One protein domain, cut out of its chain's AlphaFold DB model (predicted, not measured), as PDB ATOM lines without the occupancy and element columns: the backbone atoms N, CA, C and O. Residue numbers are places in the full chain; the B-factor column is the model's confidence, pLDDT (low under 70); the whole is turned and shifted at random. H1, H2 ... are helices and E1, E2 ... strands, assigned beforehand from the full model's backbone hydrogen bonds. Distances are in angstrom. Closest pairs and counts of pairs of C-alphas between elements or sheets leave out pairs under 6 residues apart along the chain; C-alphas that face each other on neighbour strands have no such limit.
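This is residues 732 to 871 of the 882 residues of the protein "SHSP domain-containing protein" of Pleurotus ostreatus PC15 (UniProt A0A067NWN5). With little regular structure, two sheets curled like part of a barrel make two lobes end to end, partly face to face at E1, E5 and E10. The 140 printed residues run H1, E1, H2, then E2 to E10, in antiparallel sheets E4-E3-E2-E1-E5 and E9-E8-E7-E6-E10; 54 are in named elements, mostly strand. The whole is compact, radius of gyration of the C-alphas 15.5 A, spans 47, 27 and 26 A.

H1, residues 735-738, begins at C-alpha (105.778, 181.970, 202.422). E1 is 746-751, 15.6 A long, H2 760-763, E2 769-773, E3 784-789, E4 798-801, E5 805-807, E6 817-820, E7 835-838, E8 849-854 and E9 860-864. E10, 868-870, ends at C-alpha (100.466, 166.143, 199.932).

The sheets form a sandwich, two sheets face to face; the closest C-alphas of E1 and E10, Glu 748 and Ser 870, are 5.3 A apart. Antiparallel E1 and E2 have N 749 and O 770 within hydrogen-bond range, 2.8 A. E2 E3 E4 and E6 E7 E8 E9 are meanders, successive antiparallel neighbours. H1 only grazes the first sheet; H2 is only just not on it, with 4 pairs of C-alphas within 10 A. Both helices are too short for an O i to N i+4 pair.

The printed part has no cut; link E6 to E7 is long. Residues 791 to 796, among others, have pLDDT under 70.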
ATOM      1  N   SER A 732     102.817 179.962 209.225       53.69
ATOM      2  CA  SER A 732     103.208 179.777 207.833       53.69
ATOM      3  C   SER A 732     102.258 180.649 207.019       53.69
ATOM      4  O   SER A 732     101.195 180.205 206.596       53.69
ATOM      5  N   ASP A 733     102.641 181.903 206.810       68.06
ATOM      6  CA  ASP A 733     101.992 182.937 205.984       68.06
ATOM      7  C   ASP A 733     101.963 182.605 204.476       68.06
ATOM      8  O   ASP A 733     102.023 183.490 203.622       68.06
ATOM      9  N   GLY A 734     101.918 181.320 204.119       79.12
ATOM     10  CA  GLY A 734     102.069 180.844 202.749       79.12
ATOM     11  C   GLY A 734     103.452 181.120 202.141       79.12
ATOM     12  O   GLY A 734     103.655 180.817 200.969       79.12
ATOM     13  N   SER A 735     104.421 181.649 202.903       86.56
ATOM     14  CA  SER A 735     105.778 181.970 202.422       86.56
ATOM     15  C   SER A 735     106.518 180.783 201.814       86.56
ATOM     16  O   SER A 735     107.328 180.969 200.912       86.56
ATOM     17  N   TRP A 736     106.204 179.558 202.234       88.50
ATOM     18  CA  TRP A 736     106.754 178.346 201.631       88.50
ATOM     19  C   TRP A 736     106.450 178.245 200.126       88.50
ATOM     20  O   TRP A 736     107.272 177.721 199.386       88.50
ATOM     21  N   LEU A 737     105.334 178.812 199.645       90.50
ATOM     22  CA  LEU A 737     104.989 178.880 198.217       90.50
ATOM     23  C   LEU A 737     105.883 179.855 197.425       90.50
ATOM     24  O   LEU A 737     105.837 179.856 196.198       90.50
ATOM     25  N   LEU A 738     106.696 180.683 198.092       90.06
ATOM     26  CA  LEU A 738     107.662 181.568 197.432       90.06
ATOM     27  C   LEU A 738     108.891 180.813 196.907       90.06
ATOM     28  O   LEU A 738     109.619 181.355 196.070       90.06
ATOM     29  N   ASP A 739     109.141 179.586 197.376       88.69
ATOM     30  CA  ASP A 739     110.271 178.796 196.900       88.69
ATOM     31  C   ASP A 739     110.045 178.373 195.441       88.69
ATOM     32  O   ASP A 739     109.148 177.594 195.108       88.69
ATOM     33  N   ARG A 740     110.905 178.879 194.551       89.06
ATOM     34  CA  ARG A 740     110.837 178.617 193.107       89.06
ATOM     35  C   ARG A 740     110.949 177.133 192.767       89.06
ATOM     36  O   ARG A 740     110.473 176.724 191.713       89.06
ATOM     37  N   ARG A 741     111.543 176.317 193.641       90.25
ATOM     38  CA  ARG A 741     111.665 174.867 193.442       90.25
ATOM     39  C   ARG A 741     110.314 174.148 193.511       90.25
ATOM     40  O   ARG A 741     110.193 173.040 192.997       90.25
ATOM     41  N   LEU A 742     109.281 174.775 194.081       89.56
ATOM     42  CA  LEU A 742     107.912 174.246 194.117       89.56
ATOM     43  C   LEU A 742     107.104 174.528 192.839       89.56
ATOM     44  O   LEU A 742     105.956 174.087 192.725       89.56
ATOM     45  N   MET A 743     107.672 175.249 191.868       89.31
ATOM     46  CA  MET A 743     107.008 175.510 190.592       89.31
ATOM     47  C   MET A 743     106.667 174.214 189.852       89.31
ATOM     48  O   MET A 743     107.392 173.221 189.897       89.31
ATOM     49  N   HIS A 744     105.531 174.232 189.159       87.50
ATOM     50  CA  HIS A 744     104.989 173.105 188.397       87.50
ATOM     51  C   HIS A 744     104.721 171.846 189.238       87.50
ATOM     52  O   HIS A 744     104.540 170.756 188.693       87.50
ATOM     53  N   ARG A 745     104.667 171.979 190.570       88.19
ATOM     54  CA  ARG A 745     104.243 170.916 191.481       88.19
ATOM     55  C   ARG A 745     102.788 171.119 191.873       88.19
ATOM     56  O   ARG A 745     102.355 172.233 192.153       88.19
ATOM     57  N   LYS A 746     102.036 170.018 191.909       91.31
ATOM     58  CA  LYS A 746     100.705 169.975 192.517       91.31
ATOM     59  C   LYS A 746     100.857 169.918 194.030       91.31
ATOM     60  O   LYS A 746     101.430 168.959 194.550       91.31
ATOM     61  N   LEU A 747     100.333 170.938 194.696       92.19
ATOM     62  CA  LEU A 747     100.409 171.131 196.138       92.19
ATOM     63  C   LEU A 747      98.987 171.122 196.691       92.19
ATOM     64  O   LEU A 747      98.189 171.996 196.345       92.19
ATOM     65  N   GLU A 748      98.654 170.126 197.509       92.19
ATOM     66  CA  GLU A 748      97.380 170.123 198.221       92.19
ATOM     67  C   GLU A 748      97.433 171.103 199.392       92.19
ATOM     68  O   GLU A 748      98.387 171.139 200.174       92.19
ATOM     69  N   ILE A 749      96.381 171.900 199.512       92.31
ATOM     70  CA  ILE A 749      96.306 173.015 200.444       92.31
ATOM     71  C   ILE A 749      94.983 173.012 201.204       92.31
ATOM     72  O   ILE A 749      93.979 172.445 200.768       92.31
ATOM     73  N   GLU A 750      95.000 173.676 202.346       91.31
ATOM     74  CA  GLU A 750      93.844 174.006 203.164       91.31
ATOM     75  C   GLU A 750      93.773 175.526 203.319       91.31
ATOM     76  O   GLU A 750      94.795 176.201 203.448       91.31
ATOM     77  N   ILE A 751      92.569 176.084 203.235       90.31
ATOM     78  CA  ILE A 751      92.360 177.530 203.285       90.31
ATOM     79  C   ILE A 751      91.980 177.914 204.712       90.31
ATOM     80  O   ILE A 751      90.987 177.420 205.243       90.31
ATOM     81  N   ALA A 752      92.751 178.807 205.330       88.25
ATOM     82  CA  ALA A 752      92.520 179.247 206.704       88.25
ATOM     83  C   ALA A 752      92.837 180.739 206.910       88.25
ATOM     84  O   ALA A 752      93.521 181.368 206.101       88.25
ATOM     85  N   GLY A 753      92.351 181.319 208.011       82.19
ATOM     86  CA  GLY A 753      92.570 182.728 208.364       82.19
ATOM     87  C   GLY A 753      91.682 183.718 207.600       82.19
ATOM     88  O   GLY A 753      91.930 184.922 207.611       82.19
ATOM     89  N   THR A 754      90.637 183.226 206.940       83.12
ATOM     90  CA  THR A 754      89.645 184.008 206.193       83.12
ATOM     91  C   THR A 754      88.398 184.345 207.018       83.12
ATOM     92  O   THR A 754      87.500 185.005 206.512       83.12
ATOM     93  N   LYS A 755      88.311 183.950 208.298       77.44
ATOM     94  CA  LYS A 755      87.212 184.343 209.203       77.44
ATOM     95  C   LYS A 755      87.433 185.751 209.781       77.44
ATOM     96  O   LYS A 755      88.380 185.980 210.521       77.44
ATOM     97  N   GLY A 756      86.525 186.686 209.487       73.31
ATOM     98  CA  GLY A 756      86.487 188.024 210.101       73.31
ATOM     99  C   GLY A 756      85.836 189.091 209.214       73.31
ATOM    100  O   GLY A 756      85.854 188.994 207.986       73.31
ATOM    101  N   SER A 757      85.257 190.139 209.803       57.34
ATOM    102  CA  SER A 757      84.732 191.277 209.034       57.34
ATOM    103  C   SER A 757      85.878 192.023 208.334       57.34
ATOM    104  O   SER A 757      86.789 192.501 209.002       57.34
ATOM    105  N   GLY A 758      85.845 192.116 206.999       67.56
ATOM    106  CA  GLY A 758      86.902 192.759 206.196       67.56
ATOM    107  C   GLY A 758      88.010 191.820 205.699       67.56
ATOM    108  O   GLY A 758      88.953 192.268 205.053       67.56
ATOM    109  N   THR A 759      87.897 190.518 205.962       76.25
ATOM    110  CA  THR A 759      88.821 189.492 205.451       76.25
ATOM    111  C   THR A 759      88.403 188.985 204.062       76.25
ATOM    112  O   THR A 759      87.300 189.263 203.575       76.25
ATOM    113  N   PHE A 760      89.302 188.254 203.392       78.81
ATOM    114  CA  PHE A 760      89.094 187.765 202.028       78.81
ATOM    115  C   PHE A 760      87.785 186.973 201.905       78.81
ATOM    116  O   PHE A 760      87.588 185.951 202.560       78.81
ATOM    117  N   ARG A 761      86.872 187.484 201.066       81.94
ATOM    118  CA  ARG A 761      85.550 186.899 200.777       81.94
ATOM    119  C   ARG A 761      84.757 186.474 202.027       81.94
ATOM    120  O   ARG A 761      83.993 185.518 201.965       81.94
ATOM    121  N   LYS A 762      84.907 187.197 203.147       84.75
ATOM    122  CA  LYS A 762      84.156 186.983 204.402       84.75
ATOM    123  C   LYS A 762      84.192 185.532 204.925       84.75
ATOM    124  O   LYS A 762      83.229 185.085 205.539       84.75
ATOM    125  N   GLY A 763      85.266 184.790 204.665       83.62
ATOM    126  CA  GLY A 763      85.445 183.444 205.222       83.62
ATOM    127  C   GLY A 763      84.717 182.318 204.508       83.62
ATOM    128  O   GLY A 763      84.671 181.214 205.036       83.62
ATOM    129  N   ILE A 764      84.173 182.566 203.310       86.56
ATOM    130  CA  ILE A 764      83.440 181.553 202.527       86.56
ATOM    131  C   ILE A 764      84.282 180.292 202.265       86.56
ATOM    132  O   ILE A 764      83.728 179.205 202.148       86.56
ATOM    133  N   TYR A 765      85.606 180.431 202.181       87.44
ATOM    134  CA  TYR A 765      86.522 179.327 201.892       87.44
ATOM    135  C   TYR A 765      87.236 178.776 203.130       87.44
ATOM    136  O   TYR A 765      88.074 177.891 202.988       87.44
ATOM    137  N   GLU A 766      86.940 179.273 204.332       88.50
ATOM    138  CA  GLU A 766      87.612 178.806 205.546       88.50
ATOM    139  C   GLU A 766      87.380 177.304 205.766       88.50
ATOM    140  O   GLU A 766      86.242 176.835 205.739       88.50
ATOM    141  N   GLY A 767      88.455 176.555 206.019       86.88
ATOM    142  CA  GLY A 767      88.427 175.108 206.238       86.88
ATOM    143  C   GLY A 767      88.211 174.289 204.963       86.88
ATOM    144  O   GLY A 767      88.152 173.061 205.022       86.88
ATOM    145  N   CYS A 768      88.089 174.936 203.798       90.06
ATOM    146  CA  CYS A 768      87.994 174.228 202.530       90.06
ATOM    147  C   CYS A 768      89.368 173.687 202.111       90.06
ATOM    148  O   CYS A 768      90.398 174.348 202.269       90.06
ATOM    149  N   LYS A 769      89.364 172.485 201.530       90.69
ATOM    150  CA  LYS A 769      90.550 171.826 200.968       90.69
ATOM    151  C   LYS A 769      90.589 172.013 199.458       90.69
ATOM    152  O   LYS A 769      89.556 172.231 198.825       90.69
ATOM    153  N   GLY A 770      91.781 171.950 198.890       91.38
ATOM    154  CA  GLY A 770      91.970 172.073 197.456       91.38
ATOM    155  C   GLY A 770      93.397 171.784 197.033       91.38
ATOM    156  O   GLY A 770      94.205 171.256 197.798       91.38
ATOM    157  N   TYR A 771      93.733 172.184 195.813       92.56
ATOM    158  CA  TYR A 771      95.111 172.167 195.342       92.56
ATOM    159  C   TYR A 771      95.442 173.383 194.483       92.56
ATOM    160  O   TYR A 771      94.575 174.029 193.887       92.56
ATOM    161  N   THR A 772      96.736 173.671 194.395       92.62
ATOM    162  CA  THR A 772      97.296 174.687 193.507       92.62
ATOM    163  C   THR A 772      98.497 174.132 192.742       92.62
ATOM    164  O   THR A 772      99.108 173.139 193.147       92.62
ATOM    165  N   ILE A 773      98.806 174.760 191.608       91.44
ATOM    166  CA  ILE A 773     100.020 174.525 190.824       91.44
ATOM    167  C   ILE A 773     100.612 175.895 190.528       91.44
ATOM    168  O   ILE A 773      99.987 176.715 189.855       91.44
ATOM    169  N   ILE A 774     101.816 176.142 191.035       87.69
ATOM    170  CA  ILE A 774     102.518 177.403 190.807       87.69
ATOM    171  C   ILE A 774     103.121 177.358 189.402       87.69
ATOM    172  O   ILE A 774     104.080 176.628 189.157       87.69
ATOM    173  N   THR A 775     102.557 178.113 188.465       84.50
ATOM    174  CA  THR A 775     103.058 178.190 187.083       84.50
ATOM    175  C   THR A 775     104.068 179.313 186.877       84.50
ATOM    176  O   THR A 775     104.844 179.253 185.928       84.50
ATOM    177  N   GLU A 776     104.093 180.304 187.770       85.38
ATOM    178  CA  GLU A 776     104.979 181.468 187.702       85.38
ATOM    179  C   GLU A 776     105.592 181.790 189.074       85.38
ATOM    180  O   GLU A 776     104.947 181.550 190.097       85.38
ATOM    181  N   PRO A 777     106.810 182.366 189.131       86.81
ATOM    182  CA  PRO A 777     107.438 182.736 190.393       86.81
ATOM    183  C   PRO A 777     106.598 183.755 191.170       86.81
ATOM    184  O   PRO A 777     106.343 184.869 190.703       86.81
ATOM    185  N   ILE A 778     106.230 183.402 192.397       88.81
ATOM    186  CA  ILE A 778     105.481 184.284 193.286       88.81
ATOM    187  C   ILE A 778     106.439 185.300 193.914       88.81
ATOM    188  O   ILE A 778     107.479 184.948 194.465       88.81
ATOM    189  N   ARG A 779     106.076 186.585 193.848       85.88
ATOM    190  CA  ARG A 779     106.913 187.687 194.355       85.88
ATOM    191  C   ARG A 779     106.604 188.093 195.796       85.88
ATOM    192  O   ARG A 779     107.427 188.755 196.416       85.88
ATOM    193  N   SER A 780     105.417 187.769 196.307       87.50
ATOM    194  CA  SER A 780     104.955 188.182 197.635       87.50
ATOM    195  C   SER A 780     103.832 187.275 198.145       87.50
ATOM    196  O   SER A 780     103.016 186.798 197.363       87.50
ATOM    197  N   VAL A 781     103.735 187.107 199.467       82.94
ATOM    198  CA  VAL A 781     102.628 186.396 200.144       82.94
ATOM    199  C   VAL A 781     101.264 187.083 199.974       82.94
ATOM    200  O   VAL A 781     100.218 186.488 200.231       82.94
ATOM    201  N   ALA A 782     101.264 188.346 199.535       83.69
ATOM    202  CA  ALA A 782     100.056 189.085 199.189       83.69
ATOM    203  C   ALA A 782      99.537 188.774 197.775       83.69
ATOM    204  O   ALA A 782      98.459 189.245 197.424       83.69
ATOM    205  N   CYS A 783     100.291 188.031 196.956       87.69
ATOM    206  CA  CYS A 783      99.851 187.642 195.623       87.69
ATOM    207  C   CYS A 783      98.701 186.633 195.697       87.69
ATOM    208  O   CYS A 783      98.700 185.725 196.531       87.69
ATOM    209  N   ASP A 784      97.767 186.771 194.763       89.38
ATOM    210  CA  ASP A 784      96.683 185.818 194.582       89.38
ATOM    211  C   ASP A 784      97.117 184.717 193.619       89.38
ATOM    212  O   ASP A 784      97.606 185.004 192.524       89.38
ATOM    213  N   ILE A 785      96.880 183.460 193.993       91.75
ATOM    214  CA  ILE A 785      97.122 182.310 193.117       91.75
ATOM    215  C   ILE A 785      95.847 181.529 192.871       91.75
ATOM    216  O   ILE A 785      94.903 181.572 193.658       91.75
ATOM    217  N   PHE A 786      95.812 180.813 191.753       92.38
ATOM    218  CA  PHE A 786      94.680 179.965 191.428       92.38
ATOM    219  C   PHE A 786      94.679 178.701 192.291       92.38
ATOM    220  O   PHE A 786      95.650 177.945 192.333       92.38
ATOM    221  N   VAL A 787      93.549 178.463 192.943       91.12
ATOM    222  CA  VAL A 787      93.267 177.302 193.779       91.12
ATOM    223  C   VAL A 787      92.015 176.625 193.244       91.12
ATOM    224  O   VAL A 787      90.982 177.272 193.051       91.12
ATOM    225  N   LYS A 788      92.094 175.315 193.004       91.62
ATOM    226  CA  LYS A 788      90.903 174.491 192.793       91.62
ATOM    227  C   LYS A 788      90.449 173.976 194.153       91.62
ATOM    228  O   LYS A 788      91.222 173.309 194.828       91.62
ATOM    229  N   VAL A 789      89.231 174.326 194.552       89.50
ATOM    230  CA  VAL A 789      88.646 173.955 195.847       89.50
ATOM    231  C   VAL A 789      87.822 172.680 195.667       89.50
ATOM    232  O   VAL A 789      86.981 172.626 194.773       89.50
ATOM    233  N   ASP A 790      88.064 171.662 196.494       82.19
ATOM    234  CA  ASP A 790      87.527 170.304 196.317       82.19
ATOM    235  C   ASP A 790      86.021 170.202 196.627       82.19
ATOM    236  O   ASP A 790      85.324 169.367 196.060       82.19
ATOM    237  N   SER A 791      85.492 171.049 197.514       68.38
ATOM    238  CA  SER A 791      84.132 170.929 198.069       68.38
ATOM    239  C   SER A 791      83.008 171.459 197.173       68.38
ATOM    240  O   SER A 791      81.881 171.626 197.637       68.38
ATOM    241  N   MET A 792      83.291 171.783 195.912       65.56
ATOM    242  CA  MET A 792      82.299 172.330 194.991       65.56
ATOM    243  C   MET A 792      82.369 171.593 193.654       65.56
ATOM    244  O   MET A 792      83.257 171.852 192.843       65.56
ATOM    245  N   GLU A 793      81.398 170.701 193.428       48.72
ATOM    246  CA  GLU A 793      81.275 169.766 192.290       48.72
ATOM    247  C   GLU A 793      81.310 170.428 190.894       48.72
ATOM    248  O   GLU A 793      81.434 169.745 189.881       48.72
ATOM    249  N   SER A 794      81.263 171.761 190.822       53.62
ATOM    250  CA  SER A 794      81.311 172.561 189.592       53.62
ATOM    251  C   SER A 794      82.249 173.777 189.658       53.62
ATOM    252  O   SER A 794      82.174 174.658 188.799       53.62
ATOM    253  N   SER A 795      83.127 173.885 190.666       52.88
ATOM    254  CA  SER A 795      83.837 175.150 190.891       52.88
ATOM    255  C   SER A 795      84.964 175.437 189.891       52.88
ATOM    256  O   SER A 795      85.893 174.632 189.752       52.88
ATOM    257  N   PRO A 796      84.958 176.630 189.262       65.25
ATOM    258  CA  PRO A 796      86.114 177.150 188.545       65.25
ATOM    259  C   PRO A 796      87.278 177.406 189.517       65.25
ATOM    260  O   PRO A 796      87.075 177.671 190.706       65.25
ATOM    261  N   MET A 797      88.515 177.369 189.005       81.00
ATOM    262  CA  MET A 797      89.689 177.822 189.761       81.00
ATOM    263  C   MET A 797      89.428 179.225 190.328       81.00
ATOM    264  O   MET A 797      89.089 180.151 189.591       81.00
ATOM    265  N   THR A 798      89.596 179.395 191.638       87.56
ATOM    266  CA  THR A 798      89.415 180.680 192.324       87.56
ATOM    267  C   THR A 798      90.770 181.246 192.727       87.56
ATOM    268  O   THR A 798      91.659 180.513 193.143       87.56
ATOM    269  N   ARG A 799      90.937 182.564 192.604       89.94
ATOM    270  CA  ARG A 799      92.136 183.269 193.065       89.94
ATOM    271  C   ARG A 799      92.076 183.497 194.570       89.94
ATOM    272  O   ARG A 799      91.124 184.125 195.026       89.94
ATOM    273  N   ILE A 800      93.058 182.995 195.314       90.25
ATOM    274  CA  ILE A 800      93.154 183.127 196.772       90.25
ATOM    275  C   ILE A 800      94.533 183.698 197.134       90.25
ATOM    276  O   ILE A 800      95.538 183.184 196.632       90.25
ATOM    277  N   PRO A 801      94.603 184.732 197.993       89.94
ATOM    278  CA  PRO A 801      95.867 185.257 198.489       89.94
ATOM    279  C   PRO A 801      96.663 184.179 199.227       89.94
ATOM    280  O   PRO A 801      96.128 183.489 200.096       89.94
ATOM    281  N   ILE A 802      97.953 184.079 198.919       90.06
ATOM    282  CA  ILE A 802      98.850 183.031 199.432       90.06
ATOM    283  C   ILE A 802      98.895 182.966 200.953       90.06
ATOM    284  O   ILE A 802      98.933 181.874 201.512       90.06
ATOM    285  N   LYS A 803      98.819 184.113 201.631       89.56
ATOM    286  CA  LYS A 803      98.793 184.185 203.098       89.56
ATOM    287  C   LYS A 803      97.660 183.404 203.776       89.56
ATOM    288  O   LYS A 803      97.713 183.212 204.985       89.56
ATOM    289  N   TYR A 804      96.641 182.983 203.024       90.31
ATOM    290  CA  TYR A 804      95.539 182.153 203.521       90.31
ATOM    291  C   TYR A 804      95.698 180.665 203.177       90.31
ATOM    292  O   TYR A 804      94.798 179.878 203.463       90.31
ATOM    293  N   LEU A 805      96.803 180.271 202.537       91.31
ATOM    294  CA  LEU A 805      97.024 178.918 202.036       91.31
ATOM    295  C   LEU A 805      97.991 178.154 202.932       91.31
ATOM    296  O   LEU A 805      99.177 178.471 203.042       91.31
ATOM    297  N   TRP A 806      97.468 177.093 203.523       89.38
ATOM    298  CA  TRP A 806      98.203 176.186 204.383       89.38
ATOM    299  C   TRP A 806      98.492 174.894 203.628       89.38
ATOM    300  O   TRP A 806      97.649 174.441 202.855       89.38
ATOM    301  N   PRO A 807      99.671 174.281 203.807       88.75
ATOM    302  CA  PRO A 807      99.915 172.954 203.265       88.75
ATOM    303  C   PRO A 807      98.931 171.982 203.919       88.75
ATOM    304  O   PRO A 807      98.755 172.008 205.137       88.75
ATOM    305  N   LYS A 808      98.298 171.109 203.133       84.94
ATOM    306  CA  LYS A 808      97.426 170.070 203.687       84.94
ATOM    307  C   LYS A 808      98.294 169.044 204.418       84.94
ATOM    308  O   LYS A 808      98.818 168.106 203.813       84.94
ATOM    309  N   SER A 809      98.486 169.256 205.717       67.62
ATOM    310  CA  SER A 809      99.217 168.345 206.591       67.62
ATOM    311  C   SER A 809      98.275 167.246 207.065       67.62
ATOM    312  O   SER A 809      97.467 167.451 207.971       67.62
ATOM    313  N   SER A 810      98.362 166.075 206.446       66.56
ATOM    314  CA  SER A 810      97.768 164.857 206.989       66.56
ATOM    315  C   SER A 810      98.845 163.996 207.634       66.56
ATOM    316  O   SER A 810     100.036 164.125 207.349       66.56
ATOM    317  N   ILE A 811      98.416 163.084 208.505       74.31
ATOM    318  CA  ILE A 811      99.206 161.924 208.912       74.31
ATOM    319  C   ILE A 811      99.496 161.166 207.614       74.31
ATOM    320  O   ILE A 811      98.636 160.433 207.142       74.31
ATOM    321  N   PHE A 812     100.628 161.431 206.961       83.44
ATOM    322  CA  PHE A 812     100.935 160.793 205.686       83.44
ATOM    323  C   PHE A 812     101.218 159.305 205.953       83.44
ATOM    324  O   PHE A 812     102.185 159.011 206.670       83.44
ATOM    325  N   PRO A 813     100.382 158.371 205.463       83.31
ATOM    326  CA  PRO A 813     100.633 156.948 205.627       83.31
ATOM    327  C   PRO A 813     101.693 156.474 204.614       83.31
ATOM    328  O   PRO A 813     102.025 157.211 203.678       83.31
ATOM    329  N   PRO A 814     102.220 155.247 204.765       85.12
ATOM    330  CA  PRO A 814     103.119 154.654 203.781       85.12
ATOM    331  C   PRO A 814     102.532 154.665 202.363       85.12
ATOM    332  O   PRO A 814     101.318 154.589 202.170       85.12
ATOM    333  N   SER A 815     103.413 154.771 201.375       84.75
ATOM    334  CA  SER A 815     103.133 154.883 199.937       84.75
ATOM    335  C   SER A 815     102.427 156.170 199.497       84.75
ATOM    336  O   SER A 815     102.164 156.345 198.307       84.75
ATOM    337  N   TRP A 816     102.151 157.108 200.409       86.88
ATOM    338  CA  TRP A 816     101.554 158.387 200.034       86.88
ATOM    339  C   TRP A 816     102.562 159.280 199.311       86.88
ATOM    340  O   TRP A 816     103.713 159.413 199.733       86.88
ATOM    341  N   ARG A 817     102.123 159.934 198.232       89.62
ATOM    342  CA  ARG A 817     102.963 160.856 197.464       89.62
ATOM    343  C   ARG A 817     102.933 162.258 198.056       89.62
ATOM    344  O   ARG A 817     101.872 162.870 198.204       89.62
ATOM    345  N   VAL A 818     104.119 162.792 198.308       92.69
ATOM    346  CA  VAL A 818     104.327 164.126 198.866       92.69
ATOM    347  C   VAL A 818     105.290 164.939 197.999       92.69
ATOM    348  O   VAL A 818     106.013 164.402 197.158       92.69
ATOM    349  N   VAL A 819     105.272 166.252 198.190       93.50
ATOM    350  CA  VAL A 819     106.270 167.205 197.703       93.50
ATOM    351  C   VAL A 819     107.042 167.718 198.910       93.50
ATOM    352  O   VAL A 819     106.442 168.124 199.909       93.50
ATOM    353  N   VAL A 820     108.368 167.705 198.815       92.75
ATOM    354  CA  VAL A 820     109.249 168.267 199.842       92.75
ATOM    355  C   VAL A 820     109.223 169.791 199.726       92.75
ATOM    356  O   VAL A 820     109.525 170.334 198.665       92.75
ATOM    357  N   LYS A 821     108.854 170.491 200.801       92.12
ATOM    358  CA  LYS A 821     108.790 171.965 200.853       92.12
ATOM    359  C   LYS A 821     109.731 172.605 201.876       92.12
ATOM    360  O   LYS A 821     109.834 173.824 201.905       92.12
ATOM    361  N   GLY A 822     110.366 171.805 202.726       88.88
ATOM    362  CA  GLY A 822     111.363 172.241 203.704       88.88
ATOM    363  C   GLY A 822     112.535 171.264 203.763       88.88
ATOM    364  O   GLY A 822     112.506 170.229 203.095       88.88
ATOM    365  N   GLY A 823     113.558 171.592 204.550       86.12
ATOM    366  CA  GLY A 823     114.727 170.731 204.738       86.12
ATOM    367  C   GLY A 823     114.407 169.392 205.415       86.12
ATOM    368  O   GLY A 823     113.331 169.205 206.002       86.12
ATOM    369  N   THR A 824     115.356 168.457 205.316       90.25
ATOM    370  CA  THR A 824     115.373 167.216 206.116       90.25
ATOM    371  C   THR A 824     115.560 167.524 207.606       90.25
ATOM    372  O   THR A 824     115.782 168.669 207.987       90.25
ATOM    373  N   LEU A 825     115.517 166.506 208.472       86.00
ATOM    374  CA  LEU A 825     115.907 166.663 209.884       86.00
ATOM    375  C   LEU A 825     117.363 167.116 210.087       86.00
ATOM    376  O   LEU A 825     117.695 167.611 211.160       86.00
ATOM    377  N   GLU A 826     118.218 166.941 209.079       85.31
ATOM    378  CA  GLU A 826     119.599 167.438 209.061       85.31
ATOM    379  C   GLU A 826     119.709 168.814 208.374       85.31
ATOM    380  O   GLU A 826     120.802 169.237 208.004       85.31
ATOM    381  N   ASP A 827     118.574 169.493 208.163       81.00
ATOM    382  CA  ASP A 827     118.438 170.773 207.460       81.00
ATOM    383  C   ASP A 827     118.979 170.757 206.016       81.00
ATOM    384  O   ASP A 827     119.368 171.781 205.452       81.00
ATOM    385  N   ASN A 828     118.962 169.592 205.356       81.62
ATOM    386  CA  ASN A 828     119.325 169.501 203.947       81.62
ATOM    387  C   ASN A 828     118.169 169.994 203.061       81.62
ATOM    388  O   ASN A 828     117.174 169.300 202.846       81.62
ATOM    389  N   GLU A 829     118.315 171.199 202.515       88.69
ATOM    390  CA  GLU A 829     117.335 171.823 201.621       88.69
ATOM    391  C   GLU A 829     117.418 171.355 200.159       88.69
ATOM    392  O   GLU A 829     116.592 171.762 199.340       88.69
ATOM    393  N   SER A 830     118.399 170.525 199.791       87.88
ATOM    394  CA  SER A 830     118.611 170.120 198.388       87.88
ATOM    395  C   SER A 830     117.413 169.392 197.768       87.88
ATOM    396  O   SER A 830     117.237 169.431 196.552       87.88
ATOM    397  N   TYR A 831     116.552 168.794 198.595       90.19
ATOM    398  CA  TYR A 831     115.389 168.037 198.139       90.19
ATOM    399  C   TYR A 831     114.115 168.871 197.965       90.19
ATOM    400  O   TYR A 831     113.133 168.343 197.442       90.19
ATOM    401  N   ILE A 832     114.095 170.151 198.354       91.56
ATOM    402  CA  ILE A 832     112.902 171.002 198.207       91.56
ATOM    403  C   ILE A 832     112.474 171.064 196.732       91.56
ATOM    404  O   ILE A 832     113.295 171.263 195.840       91.56
ATOM    405  N   GLY A 833     111.180 170.863 196.467       87.12
ATOM    406  CA  GLY A 833     110.614 170.744 195.119       87.12
ATOM    407  C   GLY A 833     110.585 169.325 194.553       87.12
ATOM    408  O   GLY A 833     109.931 169.090 193.531       87.12
ATOM    409  N   SER A 834     111.252 168.371 195.202       92.25
ATOM    410  CA  SER A 834     111.253 166.969 194.782       92.25
ATOM    411  C   SER A 834     109.967 166.266 195.200       92.25
ATOM    412  O   SER A 834     109.374 166.560 196.243       92.25
ATOM    413  N   TYR A 835     109.539 165.307 194.380       93.12
ATOM    414  CA  TYR A 835     108.525 164.348 194.794       93.12
ATOM    415  C   TYR A 835     109.156 163.289 195.685       93.12
ATOM    416  O   TYR A 835     110.280 162.859 195.438       93.12
ATOM    417  N   ALA A 836     108.404 162.830 196.674       92.31
ATOM    418  CA  ALA A 836     108.791 161.698 197.490       92.31
ATOM    419  C   ALA A 836     107.592 160.786 197.756       92.31
ATOM    420  O   ALA A 836     106.436 161.219 197.694       92.31
ATOM    421  N   LEU A 837     107.867 159.520 198.046       92.50
ATOM    422  CA  LEU A 837     106.891 158.582 198.590       92.50
ATOM    423  C   LEU A 837     107.194 158.382 200.064       92.50
ATOM    424  O   LEU A 837     108.340 158.122 200.420       92.50
ATOM    425  N   ILE A 838     106.181 158.470 200.920       92.44
ATOM    426  CA  ILE A 838     106.357 158.079 202.316       92.44
ATOM    427  C   ILE A 838     106.680 156.595 202.345       92.44
ATOM    428  O   ILE A 838     105.888 155.766 201.904       92.44
ATOM    429  N   ALA A 839     107.861 156.256 202.832       87.94
ATOM    430  CA  ALA A 839     108.271 154.874 202.949       87.94
ATOM    431  C   ALA A 839     107.738 154.302 204.267       87.94
ATOM    432  O   ALA A 839     107.678 155.025 205.269       87.94
ATOM    433  N   PRO A 840     107.368 153.010 204.310       84.50
ATOM    434  CA  PRO A 840     107.201 152.345 205.589       84.50
ATOM    435  C   PRO A 840     108.528 152.439 206.348       84.50
ATOM    436  O   PRO A 840     109.585 152.076 205.832       84.50
ATOM    437  N   CYS A 841     108.472 152.975 207.562       79.44
ATOM    438  CA  CYS A 841     109.619 153.027 208.450       79.44
ATOM    439  C   CYS A 841     109.484 151.883 209.446       79.44
ATOM    440  O   CYS A 841     108.469 151.775 210.126       79.44
ATOM    441  N   THR A 842     110.501 151.030 209.521       61.62
ATOM    442  CA  THR A 842     110.548 149.934 210.497       61.62
ATOM    443  C   THR A 842     110.822 150.425 211.918       61.62
ATOM    444  O   THR A 842     110.685 149.659 212.859       61.62
ATOM    445  N   TYR A 843     111.220 151.691 212.081       60.75
ATOM    446  CA  TYR A 843     111.462 152.327 213.375       60.75
ATOM    447  C   TYR A 843     110.248 153.150 213.810       60.75
ATOM    448  O   TYR A 843     109.618 153.804 212.973       60.75
ATOM    449  N   GLU A 844     109.976 153.181 215.116       74.56
ATOM    450  CA  GLU A 844     109.030 154.128 215.704       74.56
ATOM    451  C   GLU A 844     109.591 155.548 215.538       74.56
ATOM    452  O   GLU A 844     110.644 155.892 216.076       74.56
ATOM    453  N   LEU A 845     108.931 156.347 214.700       81.12
ATOM    454  CA  LEU A 845     109.292 157.740 214.464       81.12
ATOM    455  C   LEU A 845     108.514 158.635 215.418       81.12
ATOM    456  O   LEU A 845     107.349 158.362 215.713       81.12
ATOM    457  N   ASP A 846     109.125 159.754 215.812       86.50
ATOM    458  CA  ASP A 846     108.399 160.833 216.474       86.50
ATOM    459  C   ASP A 846     107.129 161.175 215.683       86.50
ATOM    460  O   ASP A 846     107.109 161.132 214.448       86.50
ATOM    461  N   TYR A 847     106.064 161.566 216.388       82.19
ATOM    462  CA  TYR A 847     104.745 161.792 215.783       82.19
ATOM    463  C   TYR A 847     104.785 162.730 214.558       82.19
ATOM    464  O   TYR A 847     104.031 162.532 213.602       82.19
ATOM    465  N   ASN A 848     105.731 163.677 214.557       86.75
ATOM    466  CA  ASN A 848     105.969 164.668 213.510       86.75
ATOM    467  C   ASN A 848     107.038 164.295 212.475       86.75
ATOM    468  O   ASN A 848     107.384 165.152 211.669       86.75
ATOM    469  N   VAL A 849     107.572 163.074 212.457       89.06
ATOM    470  CA  VAL A 849     108.650 162.668 211.539       89.06
ATOM    471  C   VAL A 849     108.177 161.564 210.599       89.06
ATOM    472  O   VAL A 849     107.460 160.646 210.997       89.06
ATOM    473  N   ARG A 850     108.569 161.640 209.326       91.75
ATOM    474  CA  ARG A 850     108.316 160.604 208.319       91.75
ATOM    475  C   ARG A 850     109.581 160.294 207.528       91.75
ATOM    476  O   ARG A 850     110.336 161.198 207.184       91.75
ATOM    477  N   LEU A 851     109.775 159.013 207.221       93.62
ATOM    478  CA  LEU A 851     110.758 158.557 206.244       93.62
ATOM    479  C   LEU A 851     110.159 158.715 204.846       93.62
ATOM    480  O   LEU A 851     109.060 158.220 204.585       93.62
ATOM    481  N   ALA A 852     110.867 159.386 203.948       91.88
ATOM    482  CA  ALA A 852     110.431 159.571 202.574       91.88
ATOM    483  C   ALA A 852     111.519 159.120 201.594       91.88
ATOM    484  O   ALA A 852     112.694 159.435 201.757       91.88
ATOM    485  N   TYR A 853     111.110 158.380 200.568       94.19
ATOM    486  CA  TYR A 853     111.931 157.994 199.430       94.19
ATOM    487  C   TYR A 853     111.840 159.064 198.343       94.19
ATOM    488  O   TYR A 853     110.755 159.282 197.794       94.19
ATOM    489  N   ILE A 854     112.948 159.738 198.038       92.75
ATOM    490  CA  ILE A 854     112.986 160.791 197.017       92.75
ATOM    491  C   ILE A 854     112.885 160.166 195.615       92.75
ATOM    492  O   ILE A 854     113.659 159.286 195.256       92.75
ATOM    493  N   LEU A 855     111.939 160.619 194.792       86.88
ATOM    494  CA  LEU A 855     111.726 160.114 193.429       86.88
ATOM    495  C   LEU A 855     112.569 160.879 192.389       86.88
ATOM    496  O   LEU A 855     112.816 162.072 192.577       86.88
ATOM    497  N   PRO A 856     112.939 160.251 191.250       73.69
ATOM    498  CA  PRO A 856     112.602 158.881 190.827       73.69
ATOM    499  C   PRO A 856     113.562 157.790 191.335       73.69
ATOM    500  O   PRO A 856     113.239 156.613 191.225       73.69
ATOM    501  N   SER A 857     114.735 158.158 191.859       75.81
ATOM    502  CA  SER A 857     115.796 157.210 192.260       75.81
ATOM    503  C   SER A 857     116.667 157.748 193.403       75.81
ATOM    504  O   SER A 857     117.846 157.417 193.504       75.81
ATOM    505  N   GLY A 858     116.131 158.666 194.203       80.81
ATOM    506  CA  GLY A 858     116.870 159.360 195.251       80.81
ATOM    507  C   GLY A 858     117.002 158.548 196.546       80.81
ATOM    508  O   GLY A 858     116.481 157.437 196.653       80.81
ATOM    509  N   PRO A 859     117.726 159.082 197.543       90.25
ATOM    510  CA  PRO A 859     117.905 158.423 198.831       90.25
ATOM    511  C   PRO A 859     116.615 158.415 199.666       90.25
ATOM    512  O   PRO A 859     115.646 159.125 199.382       90.25
ATOM    513  N   TYR A 860     116.620 157.600 200.721       91.38
ATOM    514  CA  TYR A 860     115.640 157.682 201.801       91.38
ATOM    515  C   TYR A 860     116.102 158.723 202.816       91.38
ATOM    516  O   TYR A 860     117.236 158.657 203.285       91.38
ATOM    517  N   GLU A 861     115.223 159.651 203.169       94.94
ATOM    518  CA  GLU A 861     115.537 160.784 204.038       94.94
ATOM    519  C   GLU A 861     114.417 161.010 205.059       94.94
ATOM    520  O   GLU A 861     113.242 160.723 204.799       94.94
ATOM    521  N   TYR A 862     114.776 161.525 206.234       93.75
ATOM    522  CA  TYR A 862     113.815 161.828 207.292       93.75
ATOM    523  C   TYR A 862     113.388 163.290 207.230       93.75
ATOM    524  O   TYR A 862     114.217 164.202 207.254       93.75
ATOM    525  N   PHE A 863     112.080 163.516 207.212       92.25
ATOM    526  CA  PHE A 863     111.486 164.845 207.160       92.25
ATOM    527  C   PHE A 863     110.546 165.059 208.336       92.25
ATOM    528  O   PHE A 863     109.820 164.147 208.742       92.25
ATOM    529  N   GLN A 864     110.491 166.295 208.828       91.62
ATOM    530  CA  GLN A 864     109.338 166.715 209.614       91.62
ATOM    531  C   GLN A 864     108.094 166.735 208.713       91.62
ATOM    532  O   GLN A 864     108.175 167.127 207.550       91.62
ATOM    533  N   ILE A 865     106.924 166.372 209.240       88.62
ATOM    534  CA  ILE A 865     105.635 166.474 208.533       88.62
ATOM    535  C   ILE A 865     105.414 167.911 208.044       88.62
ATOM    536  O   ILE A 865     104.911 168.117 206.943       88.62
ATOM    537  N   SER A 866     105.855 168.904 208.824       88.12
ATOM    538  CA  SER A 866     105.836 170.324 208.465       88.12
ATOM    539  C   SER A 866     106.700 170.662 207.244       88.12
ATOM    540  O   SER A 866     106.422 171.668 206.598       88.12
ATOM    541  N   SER A 867     107.694 169.846 206.882       90.69
ATOM    542  CA  SER A 867     108.522 169.988 205.671       90.69
ATOM    543  C   SER A 867     107.919 169.302 204.442       90.69
ATOM    544  O   SER A 867     108.500 169.372 203.358       90.69
ATOM    545  N   LEU A 868     106.757 168.658 204.572       91.50
ATOM    546  CA  LEU A 868     106.109 167.893 203.509       91.50
ATOM    547  C   LEU A 868     104.741 168.488 203.147       91.50
ATOM    548  O   LEU A 868     104.085 169.154 203.947       91.50
ATOM    549  N   CYS A 869     104.306 168.246 201.913       91.75
ATOM    550  CA  CYS A 869     102.997 168.646 201.406       91.75
ATOM    551  C   CYS A 869     102.397 167.511 200.571       91.75
ATOM    552  O   CYS A 869     103.093 166.949 199.728       91.75
ATOM    553  N   SER A 870     101.125 167.155 200.775       88.94
ATOM    554  CA  SER A 870     100.466 166.143 199.932       88.94
ATOM    555  C   SER A 870     100.413 166.614 198.475       88.94
ATOM    556  O   SER A 870     100.177 167.791 198.200       88.94
ATOM    557  N   SER A 871     100.604 165.691 197.530       85.38
ATOM    558  CA  SER A 871     100.377 165.952 196.099       85.38
ATOM    559  C   SER A 871      99.111 165.271 195.558       85.38
ATOM    560  O   SER A 871      98.673 165.554 194.438       85.38
TER     561      SER A 871